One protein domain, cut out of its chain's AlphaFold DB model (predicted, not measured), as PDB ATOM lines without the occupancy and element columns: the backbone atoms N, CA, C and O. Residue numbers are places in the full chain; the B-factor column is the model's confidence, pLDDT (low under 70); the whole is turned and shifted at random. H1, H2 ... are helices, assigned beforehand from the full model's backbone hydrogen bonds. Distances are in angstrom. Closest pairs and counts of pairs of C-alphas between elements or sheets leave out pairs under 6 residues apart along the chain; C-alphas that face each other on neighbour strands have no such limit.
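AT A GLANCE: This is residues 739 to 863 of the 962 residues of an uncharacterized protein of Symbiodinium microadriaticum (UniProt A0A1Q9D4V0). One long straight helix, H7, makes the length of the domain; a cluster of four helices, H1 to H4, packs on its later part through H3 and H4, and a small hook of two short helices, H5 and H6, folds back beside its earlier part. H3 is the middle of the cluster, touching H1, H2, H4 and H7. The printed part has 125 residues with seven named helices, H1 to H7 in that order along the chain, and no named strand: the class is all helix. The whole is loose, with a radius of gyration of the C-alphas of 17.4 A, and elongated, spanning 52 by 33 by 33 A.

IN THESE COORDINATES: Find C-alpha 828 at (58.445, 66.187, 73.510); from there H7, residues 828 to 862, runs 51.0 A to C-alpha 862 at (62.355, 15.346, 71.613). H4, residues 794 to 807, is 19.6 A long, and H3, residues 778 to 790, is 17.7 A. H2, residues 757 to 766, measures 14.1 A. Look for H1 at residues 743 to 749, 10.0 A long, beginning with C-alpha 743 at (49.219, 34.524, 95.929). The two shortest are H5, residues 813 to 817, and H6, residues 820 to 825.

HOW THE PARTS SIT: Begin at the hub, H3. With residues 779 to 780 alone it touches H7, at a steep tilt of 55 degrees; the closest C-alphas, of Val 779 and Val 848, are 6.0 A apart. With residues 783 to 787 alone it touches H4, closest at C-alphas 787 and 797, 5.5 A, at a steep tilt of 65 degrees. H1 touches it about perpendicular, at 73 degrees, with C-alphas 748 and 786 closest at 4.8 A. H2 touches it at C-alphas 757 and 778, 5.5 A, at a shallow tilt of 33 degrees, only just short of steep. H4 touches H7 at residues 845 to 856 of H7, opposite ways at a shallow tilt of 27 degrees; C-alphas 798 and 852 are closest at 4.9 A. The helix packing is part aligned, part crossed, with shallow and steeper tilts together. H5 and H6 only just touch, only at the corner by their link, with 3 pairs of C-alphas within 8 A; C-alphas 817 and 823 are closest at 6.3 A. H5 and H7 are near each other, while H4 and H5 are apart. In H1 to H6 every O i to N i+4 pair is within hydrogen-bond range; in H7, 30 of 31 are.

THE WHOLE: The two C-alphas farthest apart, of Cys 825 and Ser 863, are 56.4 A apart. The printed part has no cut. The link from H2 to H3, 11 residues, is long. Mean pLDDT of the printed part is 78.4; look for values under 70 at residues 739 to 744, 807 to 817, 822, 825 to 826 and 859 to 863.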
ATOM      1  N   LYS A 739      39.452  29.943  96.452       34.50
ATOM      2  CA  LYS A 739      40.246  28.776  96.900       34.50
ATOM      3  C   LYS A 739      41.625  29.102  97.564       34.50
ATOM      4  O   LYS A 739      42.567  28.503  97.072       34.50
ATOM      5  N   GLN A 740      41.765  30.066  98.511       35.22
ATOM      6  CA  GLN A 740      42.927  30.942  98.760       35.22
ATOM      7  C   GLN A 740      43.968  30.609  97.720       35.22
ATOM      8  O   GLN A 740      44.859  29.817  98.005       35.22
ATOM      9  N   VAL A 741      43.710  31.001  96.466       39.75
ATOM     10  CA  VAL A 741      44.555  30.680  95.330       39.75
ATOM     11  C   VAL A 741      45.830  31.308  95.821       39.75
ATOM     12  O   VAL A 741      45.834  32.535  95.963       39.75
ATOM     13  N   PRO A 742      46.823  30.495  96.243       56.69
ATOM     14  CA  PRO A 742      47.937  31.053  96.985       56.69
ATOM     15  C   PRO A 742      48.466  32.188  96.130       56.69
ATOM     16  O   PRO A 742      48.414  32.046  94.908       56.69
ATOM     17  N   LEU A 743      48.870  33.322  96.702       62.19
ATOM     18  CA  LEU A 743      49.219  34.524  95.929       62.19
ATOM     19  C   LEU A 743      50.039  34.179  94.666       62.19
ATOM     20  O   LEU A 743      49.725  34.624  93.570       62.19
ATOM     21  N   LEU A 744      50.965  33.229  94.801       69.00
ATOM     22  CA  LEU A 744      51.728  32.581  93.732       69.00
ATOM     23  C   LEU A 744      50.899  31.996  92.579       69.00
ATOM     24  O   LEU A 744      51.219  32.214  91.419       69.00
ATOM     25  N   LYS A 745      49.841  31.240  92.867       77.19
ATOM     26  CA  LYS A 745      48.908  30.686  91.883       77.19
ATOM     27  C   LYS A 745      48.115  31.775  91.169       77.19
ATOM     28  O   LYS A 745      47.845  31.614  89.984       77.19
ATOM     29  N   HIS A 746      47.799  32.881  91.837       75.56
ATOM     30  CA  HIS A 746      47.185  34.030  91.175       75.56
ATOM     31  C   HIS A 746      48.200  34.718  90.261       75.56
ATOM     32  O   HIS A 746      47.930  34.871  89.075       75.56
ATOM     33  N   CYS A 747      49.403  34.995  90.768       77.69
ATOM     34  CA  CYS A 747      50.498  35.550  89.979       77.69
ATOM     35  C   CYS A 747      50.854  34.671  88.769       77.69
ATOM     36  O   CYS A 747      51.146  35.201  87.705       77.69
ATOM     37  N   ALA A 748      50.779  33.342  88.896       83.38
ATOM     38  CA  ALA A 748      50.985  32.409  87.791       83.38
ATOM     39  C   ALA A 748      49.864  32.466  86.741       83.38
ATOM     40  O   ALA A 748      50.136  32.339  85.552       83.38
ATOM     41  N   LEU A 749      48.610  32.671  87.155       79.44
ATOM     42  CA  LEU A 749      47.487  32.852  86.229       79.44
ATOM     43  C   LEU A 749      47.538  34.208  85.509       79.44
ATOM     44  O   LEU A 749      47.098  34.295  84.371       79.44
ATOM     45  N   THR A 750      48.104  35.235  86.146       79.50
ATOM     46  CA  THR A 750      48.342  36.569  85.563       79.50
ATOM     47  C   THR A 750      49.772  36.733  85.035       79.50
ATOM     48  O   THR A 750      50.293  37.846  84.985       79.50
ATOM     49  N   CYS A 751      50.454  35.618  84.765       84.19
ATOM     50  CA  CYS A 751      51.777  35.540  84.138       84.19
ATOM     51  C   CYS A 751      52.891  36.391  84.763       84.19
ATOM     52  O   CYS A 751      53.917  36.640  84.132       84.19
ATOM     53  N   PHE A 752      52.733  36.777  86.030       83.25
ATOM     54  CA  PHE A 752      53.636  37.674  86.744       83.25
ATOM     55  C   PHE A 752      53.812  39.035  86.039       83.25
ATOM     56  O   PHE A 752      54.876  39.647  86.172       83.25
ATOM     57  N   ASP A 753      52.782  39.526  85.331       71.12
ATOM     58  CA  ASP A 753      52.848  40.691  84.425       71.12
ATOM     59  C   ASP A 753      53.397  41.976  85.083       71.12
ATOM     60  O   ASP A 753      54.080  42.758  84.423       71.12
ATOM     61  N   ASN A 754      53.299  42.115  86.413       73.00
ATOM     62  CA  ASN A 754      53.809  43.272  87.172       73.00
ATOM     63  C   ASN A 754      54.906  42.953  88.205       73.00
ATOM     64  O   ASN A 754      55.285  43.809  89.001       73.00
ATOM     65  N   ILE A 755      55.431  41.726  88.229       75.69
ATOM     66  CA  ILE A 755      56.458  41.327  89.200       75.69
ATOM     67  C   ILE A 755      57.839  41.463  88.560       75.69
ATOM     68  O   ILE A 755      58.153  40.792  87.572       75.69
ATOM     69  N   ASN A 756      58.680  42.329  89.132       83.94
ATOM     70  CA  ASN A 756      60.048  42.520  88.656       83.94
ATOM     71  C   ASN A 756      60.885  41.230  88.801       83.94
ATOM     72  O   ASN A 756      60.593  40.348  89.612       83.94
ATOM     73  N   LEU A 757      61.953  41.114  88.005       83.88
ATOM     74  CA  LEU A 757      62.775  39.900  87.950       83.88
ATOM     75  C   LEU A 757      63.384  39.526  89.311       83.88
ATOM     76  O   LEU A 757      63.481  38.345  89.638       83.88
ATOM     77  N   THR A 758      63.801  40.516  90.102       83.94
ATOM     78  CA  THR A 758      64.413  40.306  91.423       83.94
ATOM     79  C   THR A 758      63.427  39.664  92.396       83.94
ATOM     80  O   THR A 758      63.760  38.679  93.055       83.94
ATOM     81  N   LEU A 759      62.195  40.172  92.433       81.62
ATOM     82  CA  LEU A 759      61.120  39.651  93.264       81.62
ATOM     83  C   LEU A 759      60.680  38.267  92.780       81.62
ATOM     84  O   LEU A 759      60.528  37.363  93.595       81.62
ATOM     85  N   LEU A 760      60.583  38.055  91.464       84.75
ATOM     86  CA  LEU A 760      60.272  36.742  90.893       84.75
ATOM     87  C   LEU A 760      61.336  35.691  91.253       84.75
ATOM     88  O   LEU A 760      60.996  34.576  91.639       84.75
ATOM     89  N   LYS A 761      62.627  36.045  91.192       86.69
ATOM     90  CA  LYS A 761      63.731  35.172  91.632       86.69
ATOM     91  C   LYS A 761      63.629  34.822  93.113       86.69
ATOM     92  O   LYS A 761      63.875  33.671  93.473       86.69
ATOM     93  N   LYS A 762      63.269  35.795  93.956       83.81
ATOM     94  CA  LYS A 762      63.067  35.583  95.394       83.81
ATOM     95  C   LYS A 762      61.893  34.635  95.649       83.81
ATOM     96  O   LYS A 762      62.089  33.635  96.326       83.81
ATOM     97  N   LEU A 763      60.744  34.862  95.008       80.75
ATOM     98  CA  LEU A 763      59.564  33.989  95.097       80.75
ATOM     99  C   LEU A 763      59.867  32.552  94.636       80.75
ATOM    100  O   LEU A 763      59.550  31.589  95.330       80.75
ATOM    101  N   CYS A 764      60.552  32.374  93.500       85.75
ATOM    102  CA  CYS A 764      60.936  31.042  93.015       85.75
ATOM    103  C   CYS A 764      61.877  30.299  93.981       85.75
ATOM    104  O   CYS A 764      61.782  29.076  94.127       85.75
ATOM    105  N   LYS A 765      62.776  31.027  94.649       87.31
ATOM    106  CA  LYS A 765      63.711  30.456  95.619       87.31
ATOM    107  C   LYS A 765      63.024  30.112  96.938       87.31
ATOM    108  O   LYS A 765      63.195  28.994  97.422       87.31
ATOM    109  N   ASP A 766      62.294  31.068  97.502       83.31
ATOM    110  CA  ASP A 766      61.754  30.990  98.858       83.31
ATOM    111  C   ASP A 766      60.504  30.098  98.907       83.31
ATOM    112  O   ASP A 766      60.402  29.260  99.802       83.31
ATOM    113  N   ASP A 767      59.626  30.180  97.899       77.75
ATOM    114  CA  ASP A 767      58.338  29.473  97.909       77.75
ATOM    115  C   ASP A 767      58.302  28.221  97.020       77.75
ATOM    116  O   ASP A 767      57.590  27.261  97.318       77.75
ATOM    117  N   LEU A 768      59.061  28.201  95.916       83.31
ATOM    118  CA  LEU A 768      59.085  27.066  94.975       83.31
ATOM    119  C   LEU A 768      60.340  26.193  95.107       83.31
ATOM    120  O   LEU A 768      60.459  25.174  94.419       83.31
ATOM    121  N   GLY A 769      61.278  26.580  95.977       84.81
ATOM    122  CA  GLY A 769      62.461  25.796  96.329       84.81
ATOM    123  C   GLY A 769      63.470  25.603  95.196       84.81
ATOM    124  O   GLY A 769      64.269  24.667  95.263       84.81
ATOM    125  N   PHE A 770      63.455  26.440  94.150       86.38
ATOM    126  CA  PHE A 770      64.441  26.350  93.069       86.38
ATOM    127  C   PHE A 770      65.184  27.658  92.828       86.38
ATOM    128  O   PHE A 770      64.623  28.749  92.827       86.38
ATOM    129  N   MET A 771      66.490  27.528  92.605       86.94
ATOM    130  CA  MET A 771      67.369  28.651  92.311       86.94
ATOM    131  C   MET A 771      67.336  28.918  90.808       86.94
ATOM    132  O   MET A 771      67.678  28.043  90.016       86.94
ATOM    133  N   ALA A 772      66.919  30.123  90.433       86.56
ATOM    134  CA  ALA A 772      66.993  30.606  89.063       86.56
ATOM    135  C   ALA A 772      68.455  30.636  88.579       86.56
ATOM    136  O   ALA A 772      69.337  31.104  89.306       86.56
ATOM    137  N   GLU A 773      68.711  30.167  87.357       87.56
ATOM    138  CA  GLU A 773      70.040  30.254  86.746       87.56
ATOM    139  C   GLU A 773      70.467  31.718  86.563       87.56
ATOM    140  O   GLU A 773      69.650  32.616  86.323       87.56
ATOM    141  N   ALA A 774      71.769  31.980  86.693       85.31
ATOM    142  CA  ALA A 774      72.307  33.302  86.412       85.31
ATOM    143  C   ALA A 774      72.070  33.636  84.930       85.31
ATOM    144  O   ALA A 774      72.447  32.868  84.054       85.31
ATOM    145  N   GLY A 775      71.428  34.776  84.661       87.44
ATOM    146  CA  GLY A 775      71.100  35.209  83.299       87.44
ATOM    147  C   GLY A 775      69.772  34.694  82.734       87.44
ATOM    148  O   GLY A 775      69.461  35.030  81.598       87.44
ATOM    149  N   ILE A 776      68.961  33.943  83.496       88.25
ATOM    150  CA  ILE A 776      67.618  33.571  83.025       88.25
ATOM    151  C   ILE A 776      66.761  34.823  82.789       88.25
ATOM    152  O   ILE A 776      66.732  35.738  83.624       88.25
ATOM    153  N   SER A 777      66.061  34.854  81.653       89.88
ATOM    154  CA  SER A 777      65.150  35.945  81.323       89.88
ATOM    155  C   SER A 777      63.916  35.934  82.230       89.88
ATOM    156  O   SER A 777      63.558  34.907  82.820       89.88
ATOM    157  N   ARG A 778      63.250  37.088  82.370       88.00
ATOM    158  CA  ARG A 778      62.034  37.208  83.193       88.00
ATOM    159  C   ARG A 778      60.938  36.280  82.693       88.00
ATOM    160  O   ARG A 778      60.313  35.599  83.500       88.00
ATOM    161  N   VAL A 779      60.756  36.228  81.380       88.88
ATOM    162  CA  VAL A 779      59.753  35.397  80.715       88.88
ATOM    163  C   VAL A 779      60.031  33.913  80.958       88.88
ATOM    164  O   VAL A 779      59.144  33.183  81.396       88.88
ATOM    165  N   ALA A 780      61.276  33.469  80.762       90.38
ATOM    166  CA  ALA A 780      61.655  32.075  80.981       90.38
ATOM    167  C   ALA A 780      61.471  31.653  82.448       90.38
ATOM    168  O   ALA A 780      60.959  30.565  82.725       90.38
ATOM    169  N   LEU A 781      61.828  32.525  83.399       92.56
ATOM    170  CA  LEU A 781      61.630  32.265  84.825       92.56
ATOM    171  C   LEU A 781      60.143  32.240  85.211       92.56
ATOM    172  O   LEU A 781      59.732  31.369  85.978       92.56
ATOM    173  N   ALA A 782      59.336  33.153  84.666       91.56
ATOM    174  CA  ALA A 782      57.892  33.181  84.884       91.56
ATOM    175  C   ALA A 782      57.230  31.917  84.316       91.56
ATOM    176  O   ALA A 782      56.417  31.302  84.996       91.56
ATOM    177  N   MET A 783      57.642  31.447  83.137       93.81
ATOM    178  CA  MET A 783      57.124  30.216  82.536       93.81
ATOM    179  C   MET A 783      57.450  28.981  83.394       93.81
ATOM    180  O   MET A 783      56.566  28.159  83.638       93.81
ATOM    181  N   GLN A 784      58.672  28.886  83.938       93.69
ATOM    182  CA  GLN A 784      59.036  27.833  84.902       93.69
ATOM    183  C   GLN A 784      58.213  27.915  86.198       93.69
ATOM    184  O   GLN A 784      57.833  26.885  86.761       93.69
ATOM    185  N   ALA A 785      57.929  29.130  86.679       92.12
ATOM    186  CA  ALA A 785      57.090  29.343  87.852       92.12
ATOM    187  C   ALA A 785      55.636  28.909  87.590       92.12
ATOM    188  O   ALA A 785      55.066  28.196  88.414       92.12
ATOM    189  N   ILE A 786      55.061  29.250  86.430       94.38
ATOM    190  CA  ILE A 786      53.712  28.830  86.011       94.38
ATOM    191  C   ILE A 786      53.618  27.304  85.922       94.38
ATOM    192  O   ILE A 786      52.684  26.722  86.475       94.38
ATOM    193  N   GLU A 787      54.598  26.656  85.284       94.44
ATOM    194  CA  GLU A 787      54.669  25.194  85.163       94.44
ATOM    195  C   GLU A 787      54.581  24.526  86.544       94.44
ATOM    196  O   GLU A 787      53.733  23.660  86.779       94.44
ATOM    197  N   LYS A 788      55.403  24.992  87.493       91.94
ATOM    198  CA  LYS A 788      55.478  24.433  88.849       91.94
ATOM    199  C   LYS A 788      54.257  24.750  89.706       91.94
ATOM    200  O   LYS A 788      53.754  23.861  90.392       91.94
ATOM    201  N   ILE A 789      53.777  25.991  89.675       89.94
ATOM    202  CA  ILE A 789      52.667  26.443  90.519       89.94
ATOM    203  C   ILE A 789      51.337  25.847  90.049       89.94
ATOM    204  O   ILE A 789      50.538  25.386  90.868       89.94
ATOM    205  N   LEU A 790      51.084  25.841  88.737       91.12
ATOM    206  CA  LEU A 790      49.835  25.323  88.174       91.12
ATOM    207  C   LEU A 790      49.878  23.815  87.915       91.12
ATOM    208  O   LEU A 790      48.830  23.230  87.651       91.12
ATOM    209  N   LYS A 791      51.056  23.182  88.033       93.00
ATOM    210  CA  LYS A 791      51.287  21.765  87.709       93.00
ATOM    211  C   LYS A 791      50.824  21.429  86.287       93.00
ATOM    212  O   LYS A 791      50.195  20.400  86.050       93.00
ATOM    213  N   VAL A 792      51.104  22.333  85.355       93.56
ATOM    214  CA  VAL A 792      50.754  22.200  83.937       93.56
ATOM    215  C   VAL A 792      51.992  21.838  83.124       93.56
ATOM    216  O   VAL A 792      53.110  21.989  83.598       93.56
ATOM    217  N   SER A 793      51.812  21.341  81.900       92.50
ATOM    218  CA  SER A 793      52.941  21.140  80.987       92.50
ATOM    219  C   SER A 793      53.550  22.480  80.561       92.50
ATOM    220  O   SER A 793      52.854  23.493  80.534       92.50
ATOM    221  N   THR A 794      54.816  22.475  80.137       91.25
ATOM    222  CA  THR A 794      55.484  23.663  79.579       91.25
ATOM    223  C   THR A 794      54.694  24.273  78.411       91.25
ATOM    224  O   THR A 794      54.557  25.488  78.342       91.25
ATOM    225  N   ASP A 795      54.081  23.447  77.550       87.06
ATOM    226  CA  ASP A 795      53.221  23.928  76.453       87.06
ATOM    227  C   ASP A 795      52.003  24.693  76.981       87.06
ATOM    228  O   ASP A 795      51.649  25.747  76.466       87.06
ATOM    229  N   LYS A 796      51.374  24.177  78.043       88.31
ATOM    230  CA  LYS A 796      50.194  24.802  78.632       88.31
ATOM    231  C   LYS A 796      50.561  26.054  79.431       88.31
ATOM    232  O   LYS A 796      49.781  26.998  79.446       88.31
ATOM    233  N   ALA A 797      51.742  26.092  80.051       91.12
ATOM    234  CA  ALA A 797      52.296  27.307  80.645       91.12
ATOM    235  C   ALA A 797      52.569  28.381  79.576       91.12
ATOM    236  O   ALA A 797      52.215  29.539  79.778       91.12
ATOM    237  N   ALA A 798      53.117  27.986  78.421       89.88
ATOM    238  CA  ALA A 798      53.310  28.868  77.272       89.88
ATOM    239  C   ALA A 798      51.972  29.372  76.698       89.88
ATOM    240  O   ALA A 798      51.858  30.546  76.368       89.88
ATOM    241  N   ASP A 799      50.935  28.528  76.635       87.81
ATOM    242  CA  ASP A 799      49.590  28.950  76.218       87.81
ATOM    243  C   ASP A 799      48.998  29.995  77.171       87.81
ATOM    244  O   ASP A 799      48.463  30.997  76.711       87.81
ATOM    245  N   ILE A 800      49.110  29.780  78.486       86.31
ATOM    246  CA  ILE A 800      48.627  30.722  79.509       86.31
ATOM    247  C   ILE A 800      49.359  32.064  79.374       86.31
ATOM    248  O   ILE A 800      48.722  33.116  79.348       86.31
ATOM    249  N   MET A 801      50.682  32.024  79.198       89.38
ATOM    250  CA  MET A 801      51.506  33.218  79.018       89.38
ATOM    251  C   MET A 801      51.188  33.971  77.724       89.38
ATOM    252  O   MET A 801      51.026  35.191  77.737       89.38
ATOM    253  N   GLN A 802      51.008  33.249  76.618       86.12
ATOM    254  CA  GLN A 802      50.614  33.840  75.344       86.12
ATOM    255  C   GLN A 802      49.190  34.414  75.392       86.12
ATOM    256  O   GLN A 802      48.942  35.451  74.787       86.12
ATOM    257  N   GLN A 803      48.259  33.782  76.116       82.94
ATOM    258  CA  GLN A 803      46.894  34.285  76.302       82.94
ATOM    259  C   GLN A 803      46.847  35.558  77.152       82.94
ATOM    260  O   GLN A 803      46.074  36.450  76.822       82.94
ATOM    261  N   SER A 804      47.686  35.679  78.188       81.06
ATOM    262  CA  SER A 804      47.798  36.915  78.987       81.06
ATOM    263  C   SER A 804      48.247  38.090  78.118       81.06
ATOM    264  O   SER A 804      47.644  39.160  78.148       81.06
ATOM    265  N   VAL A 805      49.239  37.854  77.254       79.31
ATOM    266  CA  VAL A 805      49.760  38.867  76.325       79.31
ATOM    267  C   VAL A 805      48.808  39.160  75.160       79.31
ATOM    268  O   VAL A 805      48.712  40.300  74.723       79.31
ATOM    269  N   ALA A 806      48.095  38.159  74.640       71.56
ATOM    270  CA  ALA A 806      47.140  38.348  73.543       71.56
ATOM    271  C   ALA A 806      45.797  38.942  74.009       71.56
ATOM    272  O   ALA A 806      45.091  39.559  73.218       71.56
ATOM    273  N   GLY A 807      45.433  38.728  75.278       59.25
ATOM    274  CA  GLY A 807      44.211  39.235  75.900       59.25
ATOM    275  C   GLY A 807      44.297  40.695  76.344       59.25
ATOM    276  O   GLY A 807      43.259  41.300  76.617       59.25
ATOM    277  N   SER A 808      45.497  41.288  76.383       60.16
ATOM    278  CA  SER A 808      45.631  42.739  76.499       60.16
ATOM    279  C   SER A 808      45.173  43.368  75.184       60.16
ATOM    280  O   SER A 808      45.895  43.328  74.187       60.16
ATOM    281  N   VAL A 809      43.949  43.899  75.177       46.47
ATOM    282  CA  VAL A 809      43.407  44.768  74.118       46.47
ATOM    283  C   VAL A 809      44.488  45.788  73.718       46.47
ATOM    284  O   VAL A 809      45.195  46.248  74.622       46.47
ATOM    285  N   PRO A 810      44.659  46.135  72.421       52.53
ATOM    286  CA  PRO A 810      45.554  47.219  72.022       52.53
ATOM    287  C   PRO A 810      45.250  48.424  72.900       52.53
ATOM    288  O   PRO A 810      44.113  48.895  72.936       52.53
ATOM    289  N   GLU A 811      46.217  48.837  73.714       56.59
ATOM    290  CA  GLU A 811      45.939  49.918  74.643       56.59
ATOM    291  C   GLU A 811      45.667  51.200  73.842       56.59
ATOM    292  O   GLU A 811      46.396  51.466  72.880       56.59
ATOM    293  N   PRO A 812      44.669  52.013  74.245       55.12
ATOM    294  CA  PRO A 812      44.280  53.256  73.564       55.12
ATOM    295  C   PRO A 812      45.443  54.226  73.300       55.12
ATOM    296  O   PRO A 812      45.349  55.120  72.466       55.12
ATOM    297  N   HIS A 813      46.565  54.047  73.999       57.69
ATOM    298  CA  HIS A 813      47.798  54.809  73.840       57.69
ATOM    299  C   HIS A 813      48.407  54.722  72.429       57.69
ATOM    300  O   HIS A 813      49.034  55.683  71.997       57.69
ATOM    301  N   HIS A 814      48.205  53.621  71.694       59.03
ATOM    302  CA  HIS A 814      48.665  53.514  70.303       59.03
ATOM    303  C   HIS A 814      47.889  54.443  69.364       59.03
ATOM    304  O   HIS A 814      48.494  55.166  68.582       59.03
ATOM    305  N   GLU A 815      46.566  54.494  69.514       63.78
ATOM    306  CA  GLU A 815      45.693  55.364  68.716       63.78
ATOM    307  C   GLU A 815      45.912  56.851  69.047       63.78
ATOM    308  O   GLU A 815      45.779  57.711  68.178       63.78
ATOM    309  N   LEU A 816      46.301  57.163  70.292       58.19
ATOM    310  CA  LEU A 816      46.659  58.521  70.713       58.19
ATOM    311  C   LEU A 816      47.967  59.008  70.080       58.19
ATOM    312  O   LEU A 816      48.053  60.173  69.701       58.19
ATOM    313  N   LEU A 817      48.971  58.141  69.930       68.12
ATOM    314  CA  LEU A 817      50.223  58.508  69.255       68.12
ATOM    315  C   LEU A 817      50.075  58.659  67.736       68.12
ATOM    316  O   LEU A 817      50.877  59.368  67.130       68.12
ATOM    317  N   ASP A 818      49.057  58.035  67.143       72.31
ATOM    318  CA  ASP A 818      48.697  58.209  65.733       72.31
ATOM    319  C   ASP A 818      47.847  59.481  65.499       72.31
ATOM    320  O   ASP A 818      47.591  59.869  64.358       72.31
ATOM    321  N   CYS A 819      47.416  60.164  66.567       73.69
ATOM    322  CA  CYS A 819      46.668  61.415  66.494       73.69
ATOM    323  C   CYS A 819      47.620  62.623  66.438       73.69
ATOM    324  O   CYS A 819      48.193  63.019  67.452       73.69
ATOM    325  N   GLU A 820      47.733  63.263  65.267       75.06
ATOM    326  CA  GLU A 820      48.597  64.443  65.049       75.06
ATOM    327  C   GLU A 820      48.333  65.565  66.067       75.06
ATOM    328  O   GLU A 820      49.265  66.131  66.629       75.06
ATOM    329  N   VAL A 821      47.063  65.812  66.404       71.62
ATOM    330  CA  VAL A 821      46.670  66.845  67.380       71.62
ATOM    331  C   VAL A 821      47.193  66.534  68.784       71.62
ATOM    332  O   VAL A 821      47.591  67.442  69.507       71.62
ATOM    333  N   PHE A 822      47.204  65.261  69.186       68.75
ATOM    334  CA  PHE A 822      47.742  64.847  70.480       68.75
ATOM    335  C   PHE A 822      49.267  64.994  70.508       68.75
ATOM    336  O   PHE A 822      49.808  65.551  71.459       68.75
ATOM    337  N   VAL A 823      49.951  64.569  69.443       77.38
ATOM    338  CA  VAL A 823      51.409  64.711  69.306       77.38
ATOM    339  C   VAL A 823      51.835  66.184  69.318       77.38
ATOM    340  O   VAL A 823      52.833  66.521  69.945       77.38
ATOM    341  N   ASP A 824      51.052  67.078  68.716       77.31
ATOM    342  CA  ASP A 824      51.343  68.516  68.718       77.31
ATOM    343  C   ASP A 824      51.082  69.193  70.079       77.31
ATOM    344  O   ASP A 824      51.648  70.250  70.368       77.31
ATOM    345  N   CYS A 825      50.233  68.602  70.929       69.81
ATOM    346  CA  CYS A 825      49.837  69.173  72.224       69.81
ATOM    347  C   CYS A 825      50.638  68.641  73.422       69.81
ATOM    348  O   CYS A 825      50.560  69.224  74.506       69.81
ATOM    349  N   VAL A 826      51.373  67.538  73.265       68.88
ATOM    350  CA  VAL A 826      52.135  66.895  74.345       68.88
ATOM    351  C   VAL A 826      53.603  67.309  74.269       68.88
ATOM    352  O   VAL A 826      54.185  67.426  73.192       68.88
ATOM    353  N   HIS A 827      54.223  67.554  75.426       88.56
ATOM    354  CA  HIS A 827      55.633  67.920  75.478       88.56
ATOM    355  C   HIS A 827      56.503  66.793  74.903       88.56
ATOM    356  O   HIS A 827      56.225  65.610  75.099       88.56
ATOM    357  N   LYS A 828      57.584  67.155  74.205       83.69
ATOM    358  CA  LYS A 828      58.445  66.187  73.510       83.69
ATOM    359  C   LYS A 828      58.994  65.101  74.445       83.69
ATOM    360  O   LYS A 828      59.017  63.939  74.064       83.69
ATOM    361  N   ASP A 829      59.369  65.480  75.666       80.19
ATOM    362  CA  ASP A 829      59.898  64.543  76.665       80.19
ATOM    363  C   ASP A 829      58.847  63.501  77.095       80.19
ATOM    364  O   ASP A 829      59.155  62.316  77.186       80.19
ATOM    365  N   ASP A 830      57.583  63.909  77.259       72.69
ATOM    366  CA  ASP A 830      56.485  62.995  77.604       72.69
ATOM    367  C   ASP A 830      56.153  62.056  76.429       72.69
ATOM    368  O   ASP A 830      55.860  60.875  76.625       72.69
ATOM    369  N   LEU A 831      56.232  62.552  75.189       77.12
ATOM    370  CA  LEU A 831      56.092  61.723  73.986       77.12
ATOM    371  C   LEU A 831      57.207  60.682  73.873       77.12
ATOM    372  O   LEU A 831      56.935  59.533  73.511       77.12
ATOM    373  N   ASP A 832      58.447  61.068  74.171       81.94
ATOM    374  CA  ASP A 832      59.599  60.168  74.148       81.94
ATOM    375  C   ASP A 832      59.488  59.098  75.255       81.94
ATOM    376  O   ASP A 832      59.774  57.923  75.003       81.94
ATOM    377  N   ASP A 833      58.954  59.448  76.429       73.12
ATOM    378  CA  ASP A 833      58.665  58.502  77.513       73.12
ATOM    379  C   ASP A 833      57.542  57.514  77.157       73.12
ATOM    380  O   ASP A 833      57.685  56.302  77.364       73.12
ATOM    381  N   VAL A 834      56.437  57.990  76.567       71.44
ATOM    382  CA  VAL A 834      55.337  57.121  76.110       71.44
ATOM    383  C   VAL A 834      55.822  56.169  75.011       71.44
ATOM    384  O   VAL A 834      55.530  54.969  75.066       71.44
ATOM    385  N   ARG A 835      56.620  56.658  74.052       82.38
ATOM    386  CA  ARG A 835      57.250  55.824  73.010       82.38
ATOM    387  C   ARG A 835      58.190  54.780  73.607       82.38
ATOM    388  O   ARG A 835      58.078  53.604  73.270       82.38
ATOM    389  N   SER A 836      59.048  55.177  74.547       81.62
ATOM    390  CA  SER A 836      59.950  54.270  75.267       81.62
ATOM    391  C   SER A 836      59.182  53.171  76.007       81.62
ATOM    392  O   SER A 836      59.564  51.996  75.966       81.62
ATOM    393  N   HIS A 837      58.056  53.508  76.641       73.06
ATOM    394  CA  HIS A 837      57.236  52.530  77.348       73.06
ATOM    395  C   HIS A 837      56.559  51.533  76.398       73.06
ATOM    396  O   HIS A 837      56.565  50.323  76.653       73.06
ATOM    397  N   ILE A 838      56.042  52.021  75.269       75.94
ATOM    398  CA  ILE A 838      55.483  51.185  74.204       75.94
ATOM    399  C   ILE A 838      56.547  50.244  73.637       75.94
ATOM    400  O   ILE A 838      56.300  49.041  73.530       75.94
ATOM    401  N   ASP A 839      57.744  50.748  73.348       81.06
ATOM    402  CA  ASP A 839      58.854  49.945  72.835       81.06
ATOM    403  C   ASP A 839      59.269  48.855  73.831       81.06
ATOM    404  O   ASP A 839      59.477  47.698  73.449       81.06
ATOM    405  N   GLN A 840      59.335  49.180  75.125       77.62
ATOM    406  CA  GLN A 840      59.610  48.204  76.184       77.62
ATOM    407  C   GLN A 840      58.523  47.130  76.269       77.62
ATOM    408  O   GLN A 840      58.841  45.942  76.390       77.62
ATOM    409  N   LYS A 841      57.249  47.516  76.163       76.19
ATOM    410  CA  LYS A 841      56.121  46.583  76.187       76.19
ATOM    411  C   LYS A 841      56.118  45.678  74.960       76.19
ATOM    412  O   LYS A 841      56.040  44.464  75.110       76.19
ATOM    413  N   GLN A 842      56.303  46.226  73.760       80.69
ATOM    414  CA  GLN A 842      56.421  45.442  72.527       80.69
ATOM    415  C   GLN A 842      57.633  44.507  72.545       80.69
ATOM    416  O   GLN A 842      57.562  43.389  72.030       80.69
ATOM    417  N   LYS A 843      58.756  44.942  73.126       83.19
ATOM    418  CA  LYS A 843      59.939  44.098  73.324       83.19
ATOM    419  C   LYS A 843      59.631  42.934  74.265       83.19
ATOM    420  O   LYS A 843      59.982  41.804  73.943       83.19
ATOM    421  N   LEU A 844      58.925  43.188  75.370       77.31
ATOM    422  CA  LEU A 844      58.484  42.146  76.297       77.31
ATOM    423  C   LEU A 844      57.500  41.175  75.629       77.31
ATOM    424  O   LEU A 844      57.643  39.967  75.782       77.31
ATOM    425  N   GLN A 845      56.543  41.675  74.840       81.19
ATOM    426  CA  GLN A 845      55.620  40.831  74.078       81.19
ATOM    427  C   GLN A 845      56.378  39.924  73.102       81.19
ATOM    428  O   GLN A 845      56.141  38.718  73.083       81.19
ATOM    429  N   ARG A 846      57.330  40.476  72.336       85.75
ATOM    430  CA  ARG A 846      58.201  39.697  71.437       85.75
ATOM    431  C   ARG A 846      58.980  38.624  72.194       85.75
ATOM    432  O   ARG A 846      58.956  37.468  71.785       85.75
ATOM    433  N   GLU A 847      59.577  38.973  73.333       85.38
ATOM    434  CA  GLU A 847      60.291  38.026  74.195       85.38
ATOM    435  C   GLU A 847      59.372  36.899  74.704       85.38
ATOM    436  O   GLU A 847      59.772  35.732  74.711       85.38
ATOM    437  N   VAL A 848      58.122  37.217  75.071       83.94
ATOM    438  CA  VAL A 848      57.098  36.226  75.441       83.94
ATOM    439  C   VAL A 848      56.790  35.289  74.277       83.94
ATOM    440  O   VAL A 848      56.818  34.070  74.462       83.94
ATOM    441  N   PHE A 849      56.543  35.821  73.078       85.88
ATOM    442  CA  PHE A 849      56.264  35.007  71.894       85.88
ATOM    443  C   PHE A 849      57.442  34.101  71.516       85.88
ATOM    444  O   PHE A 849      57.230  32.909  71.279       85.88
ATOM    445  N   ASP A 850      58.666  34.631  71.497       87.56
ATOM    446  CA  ASP A 850      59.870  33.867  71.168       87.56
ATOM    447  C   ASP A 850      60.122  32.755  72.197       87.56
ATOM    448  O   ASP A 850      60.299  31.598  71.816       87.56
ATOM    449  N   THR A 851      60.017  33.061  73.494       84.06
ATOM    450  CA  THR A 851      60.197  32.069  74.570       84.06
ATOM    451  C   THR A 851      59.119  30.978  74.523       84.06
ATOM    452  O   THR A 851      59.420  29.791  74.661       84.06
ATOM    453  N   CYS A 852      57.854  31.349  74.277       86.56
ATOM    454  CA  CYS A 852      56.759  30.388  74.119       86.56
ATOM    455  C   CYS A 852      56.951  29.500  72.877       86.56
ATOM    456  O   CYS A 852      56.635  28.307  72.911       86.56
ATOM    457  N   ARG A 853      57.483  30.054  71.777       88.81
ATOM    458  CA  ARG A 853      57.825  29.290  70.568       88.81
ATOM    459  C   ARG A 853      58.951  28.297  70.847       88.81
ATOM    460  O   ARG A 853      58.791  27.114  70.551       88.81
ATOM    461  N   GLU A 854      60.047  28.744  71.456       85.81
ATOM    462  CA  GLU A 854      61.187  27.887  71.810       85.81
ATOM    463  C   GLU A 854      60.766  26.725  72.719       85.81
ATOM    464  O   GLU A 854      61.134  25.572  72.467       85.81
ATOM    465  N   ALA A 855      59.924  26.996  73.722       82.62
ATOM    466  CA  ALA A 855      59.380  25.979  74.618       82.62
ATOM    467  C   ALA A 855      58.648  24.856  73.861       82.62
ATOM    468  O   ALA A 855      58.871  23.670  74.128       82.62
ATOM    469  N   ARG A 856      57.827  25.219  72.866       83.06
ATOM    470  CA  ARG A 856      57.089  24.264  72.021       83.06
ATOM    471  C   ARG A 856      58.017  23.498  71.072       83.06
ATOM    472  O   ARG A 856      57.861  22.289  70.877       83.06
ATOM    473  N   GLU A 857      59.025  24.160  70.505       82.50
ATOM    474  CA  GLU A 857      59.974  23.545  69.567       82.50
ATOM    475  C   GLU A 857      60.887  22.495  70.218       82.50
ATOM    476  O   GLU A 857      61.182  21.460  69.606       82.50
ATOM    477  N   ILE A 858      61.306  22.708  71.472       75.25
ATOM    478  CA  ILE A 858      62.128  21.747  72.229       75.25
ATOM    479  C   ILE A 858      61.421  20.384  72.336       75.25
ATOM    480  O   ILE A 858      62.069  19.331  72.259       75.25
ATOM    481  N   LYS A 859      60.089  20.375  72.451       63.03
ATOM    482  CA  LYS A 859      59.293  19.144  72.528       63.03
ATOM    483  C   LYS A 859      59.168  18.441  71.177       63.03
ATOM    484  O   LYS A 859      59.322  17.222  71.131       63.03
ATOM    485  N   ILE A 860      58.992  19.191  70.085       63.03
ATOM    486  CA  ILE A 860      58.956  18.650  68.711       63.03
ATOM    487  C   ILE A 860      60.280  17.947  68.371       63.03
ATOM    488  O   ILE A 860      60.288  16.890  67.735       63.03
ATOM    489  N   LYS A 861      61.411  18.488  68.839       63.12
ATOM    490  CA  LYS A 861      62.730  17.859  68.666       63.12
ATOM    491  C   LYS A 861      62.886  16.586  69.514       63.12
ATOM    492  O   LYS A 861      63.457  15.616  69.025       63.12
ATOM    493  N   LYS A 862      62.323  16.536  70.730       57.44
ATOM    494  CA  LYS A 862      62.355  15.346  71.613       57.44
ATOM    495  C   LYS A 862      61.346  14.251  71.233       57.44
ATOM    496  O   LYS A 862      61.578  13.085  71.545       57.44
ATOM    497  N   SER A 863      60.249  14.584  70.547       50.91
ATOM    498  CA  SER A 863      59.243  13.614  70.087       50.91
ATOM    499  C   SER A 863      59.598  12.927  68.766       50.91
ATOM    500  O   SER A 863      58.915  11.976  68.383       50.91
TER     501      SER A 863